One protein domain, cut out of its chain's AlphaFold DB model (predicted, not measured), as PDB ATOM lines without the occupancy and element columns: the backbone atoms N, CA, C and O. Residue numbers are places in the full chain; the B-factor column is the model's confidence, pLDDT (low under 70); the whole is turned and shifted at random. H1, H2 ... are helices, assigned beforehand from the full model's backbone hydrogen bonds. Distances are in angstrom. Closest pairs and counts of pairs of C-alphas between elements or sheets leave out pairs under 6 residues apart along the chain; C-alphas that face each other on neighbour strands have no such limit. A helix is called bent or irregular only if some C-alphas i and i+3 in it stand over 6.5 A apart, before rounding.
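What this domain is: This is residues 2 to 44 and 126 to 169 of the 171 residues of the protein "DNA-directed DNA polymerase" of Candidatus Bathyarchaeota archaeon (UniProt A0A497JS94). Three helices, H1, H2 and H3, lie side by side with their centres in a triangle and make a small body; the longest helix, H4, folds back from H3, meets the body with its first part alone, and runs out as a long arm. Residues 155 to 169, of which 155 to 168 belong to H4, stick out free at the end of that arm; without them the body spans 35 by 25 by 18 A. The printed part has 87 residues with four named helices, H1, H2, H3 and H4 in chain order, and no named strand; its class is all helix. The whole is loose, with a radius of gyration of the C-alphas of 15.9 A and spans of 57 by 26 by 18 A.

Where its parts are: H1, residues 2 to 12, begins at C-alpha 2 at (-23.278, 58.819, 28.790) and is 15.3 A long from first to last C-alpha. H2, residues 18 to 42, is 34.5 A long and has a kink of 39 degrees near residue 25. It is irregular, but only just: C-alphas 22 and 25 are 6.7 A apart. H3, residues 126 to 137, begins at C-alpha 126 at (-20.958, 50.076, 24.230) and is 17.7 A long. H4, residues 140 to 168, is 41.8 A long and ends at C-alpha 168 at (-26.060, 18.936, 34.188).

How they stand to each other: The four helices form a bundle, up and down, each running against the one before it in the chain. H1 and H2, a helical hairpin, touch at a shallow tilt of 33 degrees, only just short of steep; their closest C-alphas, of Leu 12 and Gln 25, are 5.1 A apart. H1 and H3 touch and run the same way at a shallow tilt of 34.5 degrees, only just short of steep, with the C-alphas of Gln 5 and Ala 129 closest at 7.0 A. H2 and H3 touch and run opposite ways at a shallow tilt of 7 degrees, with the C-alphas of Val 33 and Ala 130 closest at 7.0 A. H3 and H4, also a helical hairpin, only just touch, with 3 pairs of C-alphas within 8 A; the closest are those of Leu 134 and Ile 140, 7.3 A apart. H2 and H4 only just touch, also with 3 pairs, through residues 30 to 34 of H2 and 143 to 150 of H4; the closest C-alphas, of Ile 30 and Ile 143, are 7.4 A apart. H1 and H4 are apart. In H1 every O i to N i+4 pair is within hydrogen-bond range; in H2 19 of 21 are, in H3 6 of 8 and in H4 22 of 25.

The domain as a whole: The two C-alphas farthest apart, of Ser 17 and Tyr 169, are 57.2 A apart. Without residues 155 to 169, which stand free, the body spans 35 by 25 by 18 A. Residues 45 to 125 are cut out, and C-alphas 44 and 126 are 14.9 A apart across the cut. The links from H1 to H2 and from H3 to H4 are tight. The mean pLDDT of the printed part is 78.0; residues 138 to 169 are under 70.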
ATOM      1  N   LYS A   2     -23.842  57.455  28.826       90.94
ATOM      2  CA  LYS A   2     -23.278  58.819  28.790       90.94
ATOM      3  C   LYS A   2     -21.896  58.909  29.464       90.94
ATOM      4  O   LYS A   2     -20.939  59.268  28.802       90.94
ATOM      5  N   GLU A   3     -21.790  58.427  30.706       93.75
ATOM      6  CA  GLU A   3     -20.521  58.347  31.464       93.75
ATOM      7  C   GLU A   3     -19.410  57.617  30.685       93.75
ATOM      8  O   GLU A   3     -18.267  58.057  30.658       93.75
ATOM      9  N   PHE A   4     -19.756  56.523  29.999       95.94
ATOM     10  CA  PHE A   4     -18.813  55.776  29.163       95.94
ATOM     11  C   PHE A   4     -18.320  56.607  27.969       95.94
ATOM     12  O   PHE A   4     -17.121  56.654  27.723       95.94
ATOM     13  N   GLN A   5     -19.224  57.276  27.245       95.69
ATOM     14  CA  GLN A   5     -18.860  58.115  26.098       95.69
ATOM     15  C   GLN A   5     -17.996  59.304  26.527       95.69
ATOM     16  O   GLN A   5     -16.972  59.564  25.903       95.69
ATOM     17  N   GLU A   6     -18.368  59.986  27.613       97.06
ATOM     18  CA  GLU A   6     -17.602  61.105  28.175       97.06
ATOM     19  C   GLU A   6     -16.196  60.664  28.585       97.06
ATOM     20  O   GLU A   6     -15.216  61.320  28.238       97.06
ATOM     21  N   ARG A   7     -16.075  59.513  29.258       97.69
ATOM     22  CA  ARG A   7     -14.771  58.971  29.639       97.69
ATOM     23  C   ARG A   7     -13.945  58.538  28.431       97.69
ATOM     24  O   ARG A   7     -12.746  58.786  28.422       97.69
ATOM     25  N   LEU A   8     -14.565  57.921  27.426       95.88
ATOM     26  CA  LEU A   8     -13.885  57.511  26.198       95.88
ATOM     27  C   LEU A   8     -13.314  58.722  25.449       95.88
ATOM     28  O   LEU A   8     -12.152  58.702  25.062       95.88
ATOM     29  N   ILE A   9     -14.110  59.784  25.301       95.31
ATOM     30  CA  ILE A   9     -13.683  61.053  24.695       95.31
ATOM     31  C   ILE A   9     -12.567  61.689  25.532       95.31
ATOM     32  O   ILE A   9     -11.557  62.105  24.980       95.31
ATOM     33  N   SER A  10     -12.710  61.714  26.861       97.06
ATOM     34  CA  SER A  10     -11.684  62.249  27.760       97.06
ATOM     35  C   SER A  10     -10.358  61.502  27.650       97.06
ATOM     36  O   SER A  10      -9.326  62.153  27.669       97.06
ATOM     37  N   ILE A  11     -10.366  60.170  27.522       95.94
ATOM     38  CA  ILE A  11      -9.139  59.405  27.262       95.94
ATOM     39  C   ILE A  11      -8.580  59.800  25.898       95.94
ATOM     40  O   ILE A  11      -7.401  60.080  25.778       95.94
ATOM     41  N   LEU A  12      -9.413  59.868  24.866       91.50
ATOM     42  CA  LEU A  12      -8.928  60.118  23.514       91.50
ATOM     43  C   LEU A  12      -8.254  61.489  23.345       91.50
ATOM     44  O   LEU A  12      -7.277  61.585  22.615       91.50
ATOM     45  N   PHE A  13      -8.763  62.520  24.022       93.06
ATOM     46  CA  PHE A  13      -8.250  63.895  23.948       93.06
ATOM     47  C   PHE A  13      -7.295  64.278  25.089       93.06
ATOM     48  O   PHE A  13      -6.900  65.435  25.188       93.06
ATOM     49  N   ASP A  14      -6.911  63.327  25.940       95.19
ATOM     50  CA  ASP A  14      -5.827  63.477  26.920       95.19
ATOM     51  C   ASP A  14      -4.469  63.314  26.209       95.19
ATOM     52  O   ASP A  14      -3.782  62.316  26.396       95.19
ATOM     53  N   ALA A  15      -4.163  64.239  25.293       93.12
ATOM     54  CA  ALA A  15      -2.985  64.229  24.425       93.12
ATOM     55  C   ALA A  15      -2.553  65.655  24.053       93.12
ATOM     56  O   ALA A  15      -3.398  66.536  23.875       93.12
ATOM     57  N   ASP A  16      -1.254  65.838  23.822       92.69
ATOM     58  CA  ASP A  16      -0.654  67.114  23.419       92.69
ATOM     59  C   ASP A  16      -0.580  67.282  21.890       92.69
ATOM     60  O   ASP A  16      -0.332  68.378  21.379       92.69
ATOM     61  N   SER A  17      -0.795  66.207  21.122       92.00
ATOM     62  CA  SER A  17      -0.710  66.232  19.656       92.00
ATOM     63  C   SER A  17      -1.627  65.219  18.965       92.00
ATOM     64  O   SER A  17      -2.022  64.204  19.535       92.00
ATOM     65  N   ALA A  18      -1.925  65.455  17.683       88.19
ATOM     66  CA  ALA A  18      -2.684  64.505  16.865       88.19
ATOM     67  C   ALA A  18      -1.970  63.149  16.711       88.19
ATOM     68  O   ALA A  18      -2.628  62.115  16.634       88.19
ATOM     69  N   GLU A  19      -0.637  63.131  16.691       88.56
ATOM     70  CA  GLU A  19       0.147  61.893  16.621       88.56
ATOM     71  C   GLU A  19      -0.040  61.035  17.879       88.56
ATOM     72  O   GLU A  19      -0.256  59.824  17.788       88.56
ATOM     73  N   GLU A  20      -0.044  61.667  19.053       91.38
ATOM     74  CA  GLU A  20      -0.305  60.999  20.329       91.38
ATOM     75  C   GLU A  20      -1.744  60.459  20.416       91.38
ATOM     76  O   GLU A  20      -1.959  59.338  20.887       91.38
ATOM     77  N   ILE A  21      -2.724  61.196  19.872       87.75
ATOM     78  CA  ILE A  21      -4.113  60.721  19.762       87.75
ATOM     79  C   ILE A  21      -4.177  59.419  18.955       87.75
ATOM     80  O   ILE A  21      -4.817  58.458  19.381       87.75
ATOM     81  N   LEU A  22      -3.527  59.377  17.787       85.81
ATOM     82  CA  LEU A  22      -3.607  58.247  16.850       85.81
ATOM     83  C   LEU A  22      -2.746  57.042  17.261       85.81
ATOM     84  O   LEU A  22      -2.924  55.955  16.703       85.81
ATOM     85  N   SER A  23      -1.840  57.224  18.222       86.50
ATOM     86  CA  SER A  23      -0.978  56.179  18.774       86.50
ATOM     87  C   SER A  23      -1.434  55.777  20.182       86.50
ATOM     88  O   SER A  23      -2.264  54.878  20.330       86.50
ATOM     89  N   ILE A  24      -0.936  56.455  21.214       90.56
ATOM     90  CA  ILE A  24      -1.061  56.069  22.625       90.56
ATOM     91  C   ILE A  24      -2.517  56.144  23.101       90.56
ATOM     92  O   ILE A  24      -3.042  55.178  23.668       90.56
ATOM     93  N   GLN A  25      -3.207  57.261  22.856       93.12
ATOM     94  CA  GLN A  25      -4.561  57.437  23.391       93.12
ATOM     95  C   GLN A  25      -5.586  56.558  22.679       93.12
ATOM     96  O   GLN A  25      -6.526  56.083  23.320       93.12
ATOM     97  N   MET A  26      -5.387  56.271  21.389       90.06
ATOM     98  CA  MET A  26      -6.210  55.314  20.650       90.06
ATOM     99  C   MET A  26      -6.160  53.923  21.292       90.06
ATOM    100  O   MET A  26      -7.199  53.287  21.476       90.06
ATOM    101  N   GLU A  27      -4.973  53.448  21.677       89.38
ATOM    102  CA  GLU A  27      -4.833  52.149  22.342       89.38
ATOM    103  C   GLU A  27      -5.496  52.141  23.721       89.38
ATOM    104  O   GLU A  27      -6.316  51.261  23.998       89.38
ATOM    105  N   ARG A  28      -5.251  53.172  24.541       93.69
ATOM    106  CA  ARG A  28      -5.898  53.327  25.858       93.69
ATOM    107  C   ARG A  28      -7.423  53.381  25.747       93.69
ATOM    108  O   ARG A  28      -8.131  52.805  26.576       93.69
ATOM    109  N   ALA A  29      -7.940  54.059  24.724       93.56
ATOM    110  CA  ALA A  29      -9.364  54.145  24.441       93.56
ATOM    111  C   ALA A  29      -9.946  52.767  24.091       93.56
ATOM    112  O   ALA A  29     -10.967  52.375  24.657       93.56
ATOM    113  N   ILE A  30      -9.283  51.996  23.219       91.31
ATOM    114  CA  ILE A  30      -9.699  50.628  22.872       91.31
ATOM    115  C   ILE A  30      -9.690  49.722  24.109       91.31
ATOM    116  O   ILE A  30     -10.657  48.991  24.340       91.31
ATOM    117  N   ASP A  31      -8.650  49.790  24.938       92.81
ATOM    118  CA  ASP A  31      -8.560  48.984  26.157       92.81
ATOM    119  C   ASP A  31      -9.680  49.319  27.146       92.81
ATOM    120  O   ASP A  31     -10.313  48.416  27.703       92.81
ATOM    121  N   TYR A  32     -10.006  50.604  27.297       96.38
ATOM    122  CA  TYR A  32     -11.141  51.047  28.104       96.38
ATOM    123  C   TYR A  32     -12.485  50.499  27.587       96.38
ATOM    124  O   TYR A  32     -13.327  50.071  28.386       96.38
ATOM    125  N   VAL A  33     -12.688  50.458  26.264       94.75
ATOM    126  CA  VAL A  33     -13.880  49.850  25.641       94.75
ATOM    127  C   VAL A  33     -13.964  48.365  25.990       94.75
ATOM    128  O   VAL A  33     -14.991  47.906  26.495       94.75
ATOM    129  N   LEU A  34     -12.887  47.612  25.752       92.69
ATOM    130  CA  LEU A  34     -12.846  46.169  25.997       92.69
ATOM    131  C   LEU A  34     -13.075  45.844  27.475       92.69
ATOM    132  O   LEU A  34     -13.841  44.934  27.798       92.69
ATOM    133  N   GLU A  35     -12.465  46.612  28.374       95.44
ATOM    134  CA  GLU A  35     -12.631  46.433  29.811       95.44
ATOM    135  C   GLU A  35     -14.056  46.739  30.273       95.44
ATOM    136  O   GLU A  35     -14.647  45.975  31.038       95.44
ATOM    137  N   THR A  36     -14.669  47.797  29.738       96.50
ATOM    138  CA  THR A  36     -16.080  48.108  30.003       96.50
ATOM    139  C   THR A  36     -16.985  46.953  29.567       96.50
ATOM    140  O   THR A  36     -17.861  46.527  30.325       96.50
ATOM    141  N   CYS A  37     -16.745  46.379  28.384       95.00
ATOM    142  CA  CYS A  37     -17.496  45.221  27.909       95.00
ATOM    143  C   CYS A  37     -17.320  43.991  28.818       95.00
ATOM    144  O   CYS A  37     -18.299  43.293  29.096       95.00
ATOM    145  N   ARG A  38     -16.105  43.726  29.325       94.38
ATOM    146  CA  ARG A  38     -15.855  42.631  30.284       94.38
ATOM    147  C   ARG A  38     -16.633  42.833  31.580       94.38
ATOM    148  O   ARG A  38     -17.333  41.909  31.994       94.38
ATOM    149  N   LYS A  39     -16.576  44.029  32.170       96.00
ATOM    150  CA  LYS A  39     -17.305  44.374  33.404       96.00
ATOM    151  C   LYS A  39     -18.811  44.180  33.250       96.00
ATOM    152  O   LYS A  39     -19.455  43.594  34.119       96.00
ATOM    153  N   ILE A  40     -19.374  44.598  32.113       95.50
ATOM    154  CA  ILE A  40     -20.797  44.399  31.801       95.50
ATOM    155  C   ILE A  40     -21.136  42.907  31.704       95.50
ATOM    156  O   ILE A  40     -22.129  42.481  32.294       95.50
ATOM    157  N   ARG A  41     -20.327  42.096  31.007       92.81
ATOM    158  CA  ARG A  41     -20.552  40.640  30.896       92.81
ATOM    159  C   ARG A  41     -20.445  39.925  32.240       92.81
ATOM    160  O   ARG A  41     -21.225  39.014  32.511       92.81
ATOM    161  N   ARG A  42     -19.496  40.344  33.080       93.81
ATOM    162  CA  ARG A  42     -19.255  39.791  34.422       93.81
ATOM    163  C   ARG A  42     -20.224  40.298  35.490       93.81
ATOM    164  O   ARG A  42     -20.213  39.773  36.593       93.81
ATOM    165  N   ARG A  43     -21.093  41.258  35.154       91.25
ATOM    166  CA  ARG A  43     -22.035  41.902  36.087       91.25
ATOM    167  C   ARG A  43     -21.389  42.663  37.229       91.25
ATOM    168  O   ARG A  43     -21.946  42.781  38.310       91.25
ATOM    169  N   GLU A  44     -20.240  43.247  36.937       94.56
ATOM    170  CA  GLU A  44     -19.528  44.141  37.849       94.56
ATOM    171  C   GLU A  44     -20.038  45.590  37.735       94.56
ATOM    172  O   GLU A  44     -19.657  46.453  38.522       94.56
ATOM    173  N   VAL A 126     -22.301  49.533  23.964       95.94
ATOM    174  CA  VAL A 126     -20.958  50.076  24.230       95.94
ATOM    175  C   VAL A 126     -20.121  50.065  22.955       95.94
ATOM    176  O   VAL A 126     -19.500  51.074  22.625       95.94
ATOM    177  N   LEU A 127     -20.144  48.958  22.211       93.00
ATOM    178  CA  LEU A 127     -19.414  48.823  20.953       93.00
ATOM    179  C   LEU A 127     -19.947  49.781  19.880       93.00
ATOM    180  O   LEU A 127     -19.149  50.418  19.202       93.00
ATOM    181  N   ASP A 128     -21.266  49.944  19.758       91.88
ATOM    182  CA  ASP A 128     -21.889  50.891  18.822       91.88
ATOM    183  C   ASP A 128     -21.482  52.342  19.132       91.88
ATOM    184  O   ASP A 128     -21.130  53.119  18.238       91.88
ATOM    185  N   ALA A 129     -21.479  52.707  20.418       93.69
ATOM    186  CA  ALA A 129     -21.019  54.015  20.872       93.69
ATOM    187  C   ALA A 129     -19.521  54.226  20.596       93.69
ATOM    188  O   ALA A 129     -19.137  55.280  20.092       93.69
ATOM    189  N   ALA A 130     -18.688  53.221  20.875       92.75
ATOM    190  CA  ALA A 130     -17.257  53.271  20.598       92.75
ATOM    191  C   ALA A 130     -16.973  53.407  19.098       92.75
ATOM    192  O   ALA A 130     -16.183  54.259  18.711       92.75
ATOM    193  N   LYS A 131     -17.660  52.638  18.244       89.75
ATOM    194  CA  LYS A 131     -17.545  52.741  16.780       89.75
ATOM    195  C   LYS A 131     -17.903  54.134  16.276       89.75
ATOM    196  O   LYS A 131     -17.229  54.646  15.394       89.75
ATOM    197  N   THR A 132     -18.931  54.753  16.855       90.62
ATOM    198  CA  THR A 132     -19.331  56.116  16.487       90.62
ATOM    199  C   THR A 132     -18.245  57.132  16.844       90.62
ATOM    200  O   THR A 132     -17.922  57.979  16.022       90.62
ATOM    201  N   ILE A 133     -17.665  57.047  18.046       91.50
ATOM    202  CA  ILE A 133     -16.648  58.004  18.521       91.50
ATOM    203  C   ILE A 133     -15.303  57.779  17.819       91.50
ATOM    204  O   ILE A 133     -14.725  58.706  17.262       91.50
ATOM    205  N   LEU A 134     -14.811  56.542  17.826       88.50
ATOM    206  CA  LEU A 134     -13.491  56.201  17.297       88.50
ATOM    207  C   LEU A 134     -13.477  56.133  15.763       88.50
ATOM    208  O   LEU A 134     -12.442  56.365  15.143       88.50
ATOM    209  N   GLY A 135     -14.626  55.860  15.134       84.06
ATOM    210  CA  GLY A 135     -14.757  55.812  13.678       84.06
ATOM    211  C   GLY A 135     -14.497  57.152  12.988       84.06
ATOM    212  O   GLY A 135     -14.095  57.157  11.828       84.06
ATOM    213  N   VAL A 136     -14.636  58.276  13.704       83.62
ATOM    214  CA  VAL A 136     -14.316  59.624  13.194       83.62
ATOM    215  C   VAL A 136     -12.857  59.735  12.742       83.62
ATOM    216  O   VAL A 136     -12.559  60.471  11.808       83.62
ATOM    217  N   PHE A 137     -11.948  58.970  13.347       77.69
ATOM    218  CA  PHE A 137     -10.517  59.034  13.051       77.69
ATOM    219  C   PHE A 137     -10.104  58.172  11.849       77.69
ATOM    220  O   PHE A 137      -8.915  58.018  11.594       77.69
ATOM    221  N   GLY A 138     -11.054  57.567  11.121       65.19
ATOM    222  CA  GLY A 138     -10.763  56.728   9.950       65.19
ATOM    223  C   GLY A 138     -10.063  55.403  10.281       65.19
ATOM    224  O   GLY A 138      -9.648  54.681   9.384       65.19
ATOM    225  N   ILE A 139      -9.951  55.052  11.568       63.09
ATOM    226  CA  ILE A 139      -9.213  53.879  12.070       63.09
ATOM    227  C   ILE A 139     -10.160  52.694  12.361       63.09
ATOM    228  O   ILE A 139      -9.893  51.834  13.198       63.09
ATOM    229  N   ILE A 140     -11.289  52.594  11.653       59.59
ATOM    230  CA  ILE A 140     -12.227  51.469  11.836       59.59
ATOM    231  C   ILE A 140     -11.507  50.126  11.602       59.59
ATOM    232  O   ILE A 140     -11.659  49.196  12.394       59.59
ATOM    233  N   GLU A 141     -10.612  50.067  10.613       59.91
ATOM    234  CA  GLU A 141      -9.864  48.862  10.233       59.91
ATOM    235  C   GLU A 141      -8.912  48.325  11.319       59.91
ATOM    236  O   GLU A 141      -8.700  47.116  11.387       59.91
ATOM    237  N   LYS A 142      -8.360  49.169  12.209       61.56
ATOM    238  CA  LYS A 142      -7.514  48.689  13.330       61.56
ATOM    239  C   LYS A 142      -8.336  48.287  14.557       61.56
ATOM    240  O   LYS A 142      -7.881  47.492  15.380       61.56
ATOM    241  N   ILE A 143      -9.543  48.836  14.686       62.97
ATOM    242  CA  ILE A 143     -10.448  48.610  15.818       62.97
ATOM    243  C   ILE A 143     -11.223  47.300  15.632       62.97
ATOM    244  O   ILE A 143     -11.376  46.518  16.576       62.97
ATOM    245  N   GLU A 144     -11.694  47.039  14.411       66.56
ATOM    246  CA  GLU A 144     -12.517  45.872  14.097       66.56
ATOM    247  C   GLU A 144     -11.871  44.526  14.444       66.56
ATOM    248  O   GLU A 144     -12.569  43.712  15.042       66.56
ATOM    249  N   PRO A 145     -10.573  44.265  14.194       68.25
ATOM    250  CA  PRO A 145      -9.948  42.995  14.552       68.25
ATOM    251  C   PRO A 145      -9.966  42.725  16.060       68.25
ATOM    252  O   PRO A 145     -10.320  41.623  16.481       68.25
ATOM    253  N   LYS A 146      -9.650  43.732  16.892       68.75
ATOM    254  CA  LYS A 146      -9.652  43.604  18.362       68.75
ATOM    255  C   LYS A 146     -11.076  43.416  18.902       68.75
ATOM    256  O   LYS A 146     -11.304  42.549  19.749       68.75
ATOM    257  N   ILE A 147     -12.052  44.161  18.370       67.38
ATOM    258  CA  ILE A 147     -13.474  44.003  18.727       67.38
ATOM    259  C   ILE A 147     -14.019  42.645  18.254       67.38
ATOM    260  O   ILE A 147     -14.721  41.961  19.001       67.38
ATOM    261  N   ALA A 148     -13.687  42.213  17.039       66.06
ATOM    262  CA  ALA A 148     -14.123  40.940  16.478       66.06
ATOM    263  C   ALA A 148     -13.517  39.750  17.234       66.06
ATOM    264  O   ALA A 148     -14.234  38.790  17.509       66.06
ATOM    265  N   LEU A 149     -12.239  39.817  17.626       63.38
ATOM    266  CA  LEU A 149     -11.595  38.812  18.478       63.38
ATOM    267  C   LEU A 149     -12.295  38.720  19.841       63.38
ATOM    268  O   LEU A 149     -12.622  37.628  20.303       63.38
ATOM    269  N   PHE A 150     -12.592  39.864  20.463       68.31
ATOM    270  CA  PHE A 150     -13.344  39.921  21.718       68.31
ATOM    271  C   PHE A 150     -14.762  39.338  21.593       68.31
ATOM    272  O   PHE A 150     -15.277  38.729  22.530       68.31
ATOM    273  N   THR A 151     -15.396  39.502  20.432       63.03
ATOM    274  CA  THR A 151     -16.741  38.974  20.168       63.03
ATOM    275  C   THR A 151     -16.692  37.457  19.936       63.03
ATOM    276  O   THR A 151     -17.428  36.725  20.597       63.03
ATOM    277  N   ARG A 152     -15.747  36.963  19.119       59.97
ATOM    278  CA  ARG A 152     -15.536  35.528  18.835       59.97
ATOM    279  C   ARG A 152     -15.115  34.716  20.058       59.97
ATOM    280  O   ARG A 152     -15.668  33.646  20.301       59.97
ATOM    281  N   ASN A 153     -14.184  35.229  20.863       56.28
ATOM    282  CA  ASN A 153     -13.760  34.552  22.093       56.28
ATOM    283  C   ASN A 153     -14.930  34.371  23.071       56.28
ATOM    284  O   ASN A 153     -14.948  33.421  23.846       56.28
ATOM    285  N   CYS A 154     -15.941  35.239  23.023       48.38
ATOM    286  CA  CYS A 154     -17.122  35.110  23.871       48.38
ATOM    287  C   CYS A 154     -18.218  34.209  23.289       48.38
ATOM    288  O   CYS A 154     -18.923  33.576  24.071       48.38
ATOM    289  N   GLU A 155     -18.319  34.061  21.967       46.12
ATOM    290  CA  GLU A 155     -19.176  33.039  21.344       46.12
ATOM    291  C   GLU A 155     -18.687  31.616  21.663       46.12
ATOM    292  O   GLU A 155     -19.498  30.746  21.984       46.12
ATOM    293  N   LEU A 156     -17.365  31.398  21.688       42.84
ATOM    294  CA  LEU A 156     -16.762  30.121  22.094       42.84
ATOM    295  C   LEU A 156     -17.079  29.788  23.562       42.84
ATOM    296  O   LEU A 156     -17.625  28.720  23.838       42.84
ATOM    297  N   ILE A 157     -16.879  30.739  24.483       45.06
ATOM    298  CA  ILE A 157     -17.184  30.566  25.919       45.06
ATOM    299  C   ILE A 157     -18.692  30.358  26.167       45.06
ATOM    300  O   ILE A 157     -19.087  29.570  27.031       45.06
ATOM    301  N   ALA A 158     -19.564  31.039  25.412       40.94
ATOM    302  CA  ALA A 158     -21.011  30.831  25.490       40.94
ATOM    303  C   ALA A 158     -21.414  29.438  24.971       40.94
ATOM    304  O   ALA A 158     -22.279  28.788  25.565       40.94
ATOM    305  N   SER A 159     -20.766  28.943  23.911       41.31
ATOM    306  CA  SER A 159     -21.010  27.606  23.359       41.31
ATOM    307  C   SER A 159     -20.581  26.482  24.316       41.31
ATOM    308  O   SER A 159     -21.304  25.494  24.469       41.31
ATOM    309  N   GLU A 160     -19.472  26.668  25.040       44.47
ATOM    310  CA  GLU A 160     -18.967  25.727  26.047       44.47
ATOM    311  C   GLU A 160     -19.861  25.682  27.290       44.47
ATOM    312  O   GLU A 160     -20.278  24.601  27.706       44.47
ATOM    313  N   LYS A 161     -20.275  26.841  27.827       44.41
ATOM    314  CA  LYS A 161     -21.218  26.887  28.961       44.41
ATOM    315  C   LYS A 161     -22.573  26.263  28.624       44.41
ATOM    316  O   LYS A 161     -23.159  25.585  29.465       44.41
ATOM    317  N   THR A 162     -23.060  26.447  27.396       44.44
ATOM    318  CA  THR A 162     -24.334  25.856  26.947       44.44
ATOM    319  C   THR A 162     -24.236  24.330  26.806       44.44
ATOM    320  O   THR A 162     -25.204  23.628  27.097       44.44
ATOM    321  N   LYS A 163     -23.065  23.795  26.420       47.38
ATOM    322  CA  LYS A 163     -22.780  22.350  26.455       47.38
ATOM    323  C   LYS A 163     -22.733  21.810  27.888       47.38
ATOM    324  O   LYS A 163     -23.372  20.797  28.154       47.38
ATOM    325  N   SER A 164     -22.064  22.496  28.819       40.84
ATOM    326  CA  SER A 164     -21.991  22.073  30.229       40.84
ATOM    327  C   SER A 164     -23.348  22.104  30.946       40.84
ATOM    328  O   SER A 164     -23.651  21.193  31.709       40.84
ATOM    329  N   LEU A 165     -24.206  23.093  30.671       39.97
ATOM    330  CA  LEU A 165     -25.562  23.163  31.241       39.97
ATOM    331  C   LEU A 165     -26.494  22.052  30.723       39.97
ATOM    332  O   LEU A 165     -27.307  21.546  31.491       39.97
ATOM    333  N   LYS A 166     -26.345  21.627  29.460       47.41
ATOM    334  CA  LYS A 166     -27.073  20.471  28.901       47.41
ATOM    335  C   LYS A 166     -26.629  19.125  29.487       47.41
ATOM    336  O   LYS A 166     -27.412  18.185  29.469       47.41
ATOM    337  N   LEU A 167     -25.398  19.031  29.993       48.53
ATOM    338  CA  LEU A 167     -24.878  17.836  30.671       48.53
ATOM    339  C   LEU A 167     -25.339  17.735  32.134       48.53
ATOM    340  O   LEU A 167     -25.457  16.633  32.655       48.53
ATOM    341  N   LEU A 168     -25.608  18.868  32.789       35.00
ATOM    342  CA  LEU A 168     -26.060  18.936  34.188       35.00
ATOM    343  C   LEU A 168     -27.583  18.806  34.357       35.00
ATOM    344  O   LEU A 168     -28.036  18.397  35.422       35.00
ATOM    345  N   TYR A 169     -28.360  19.119  33.318       35.09
ATOM    346  CA  TYR A 169     -29.813  18.918  33.277       35.09
ATOM    347  C   TYR A 169     -30.210  18.224  31.968       35.09
ATOM    348  O   TYR A 169     -30.710  18.887  31.051       35.09
TER     349      TYR A 169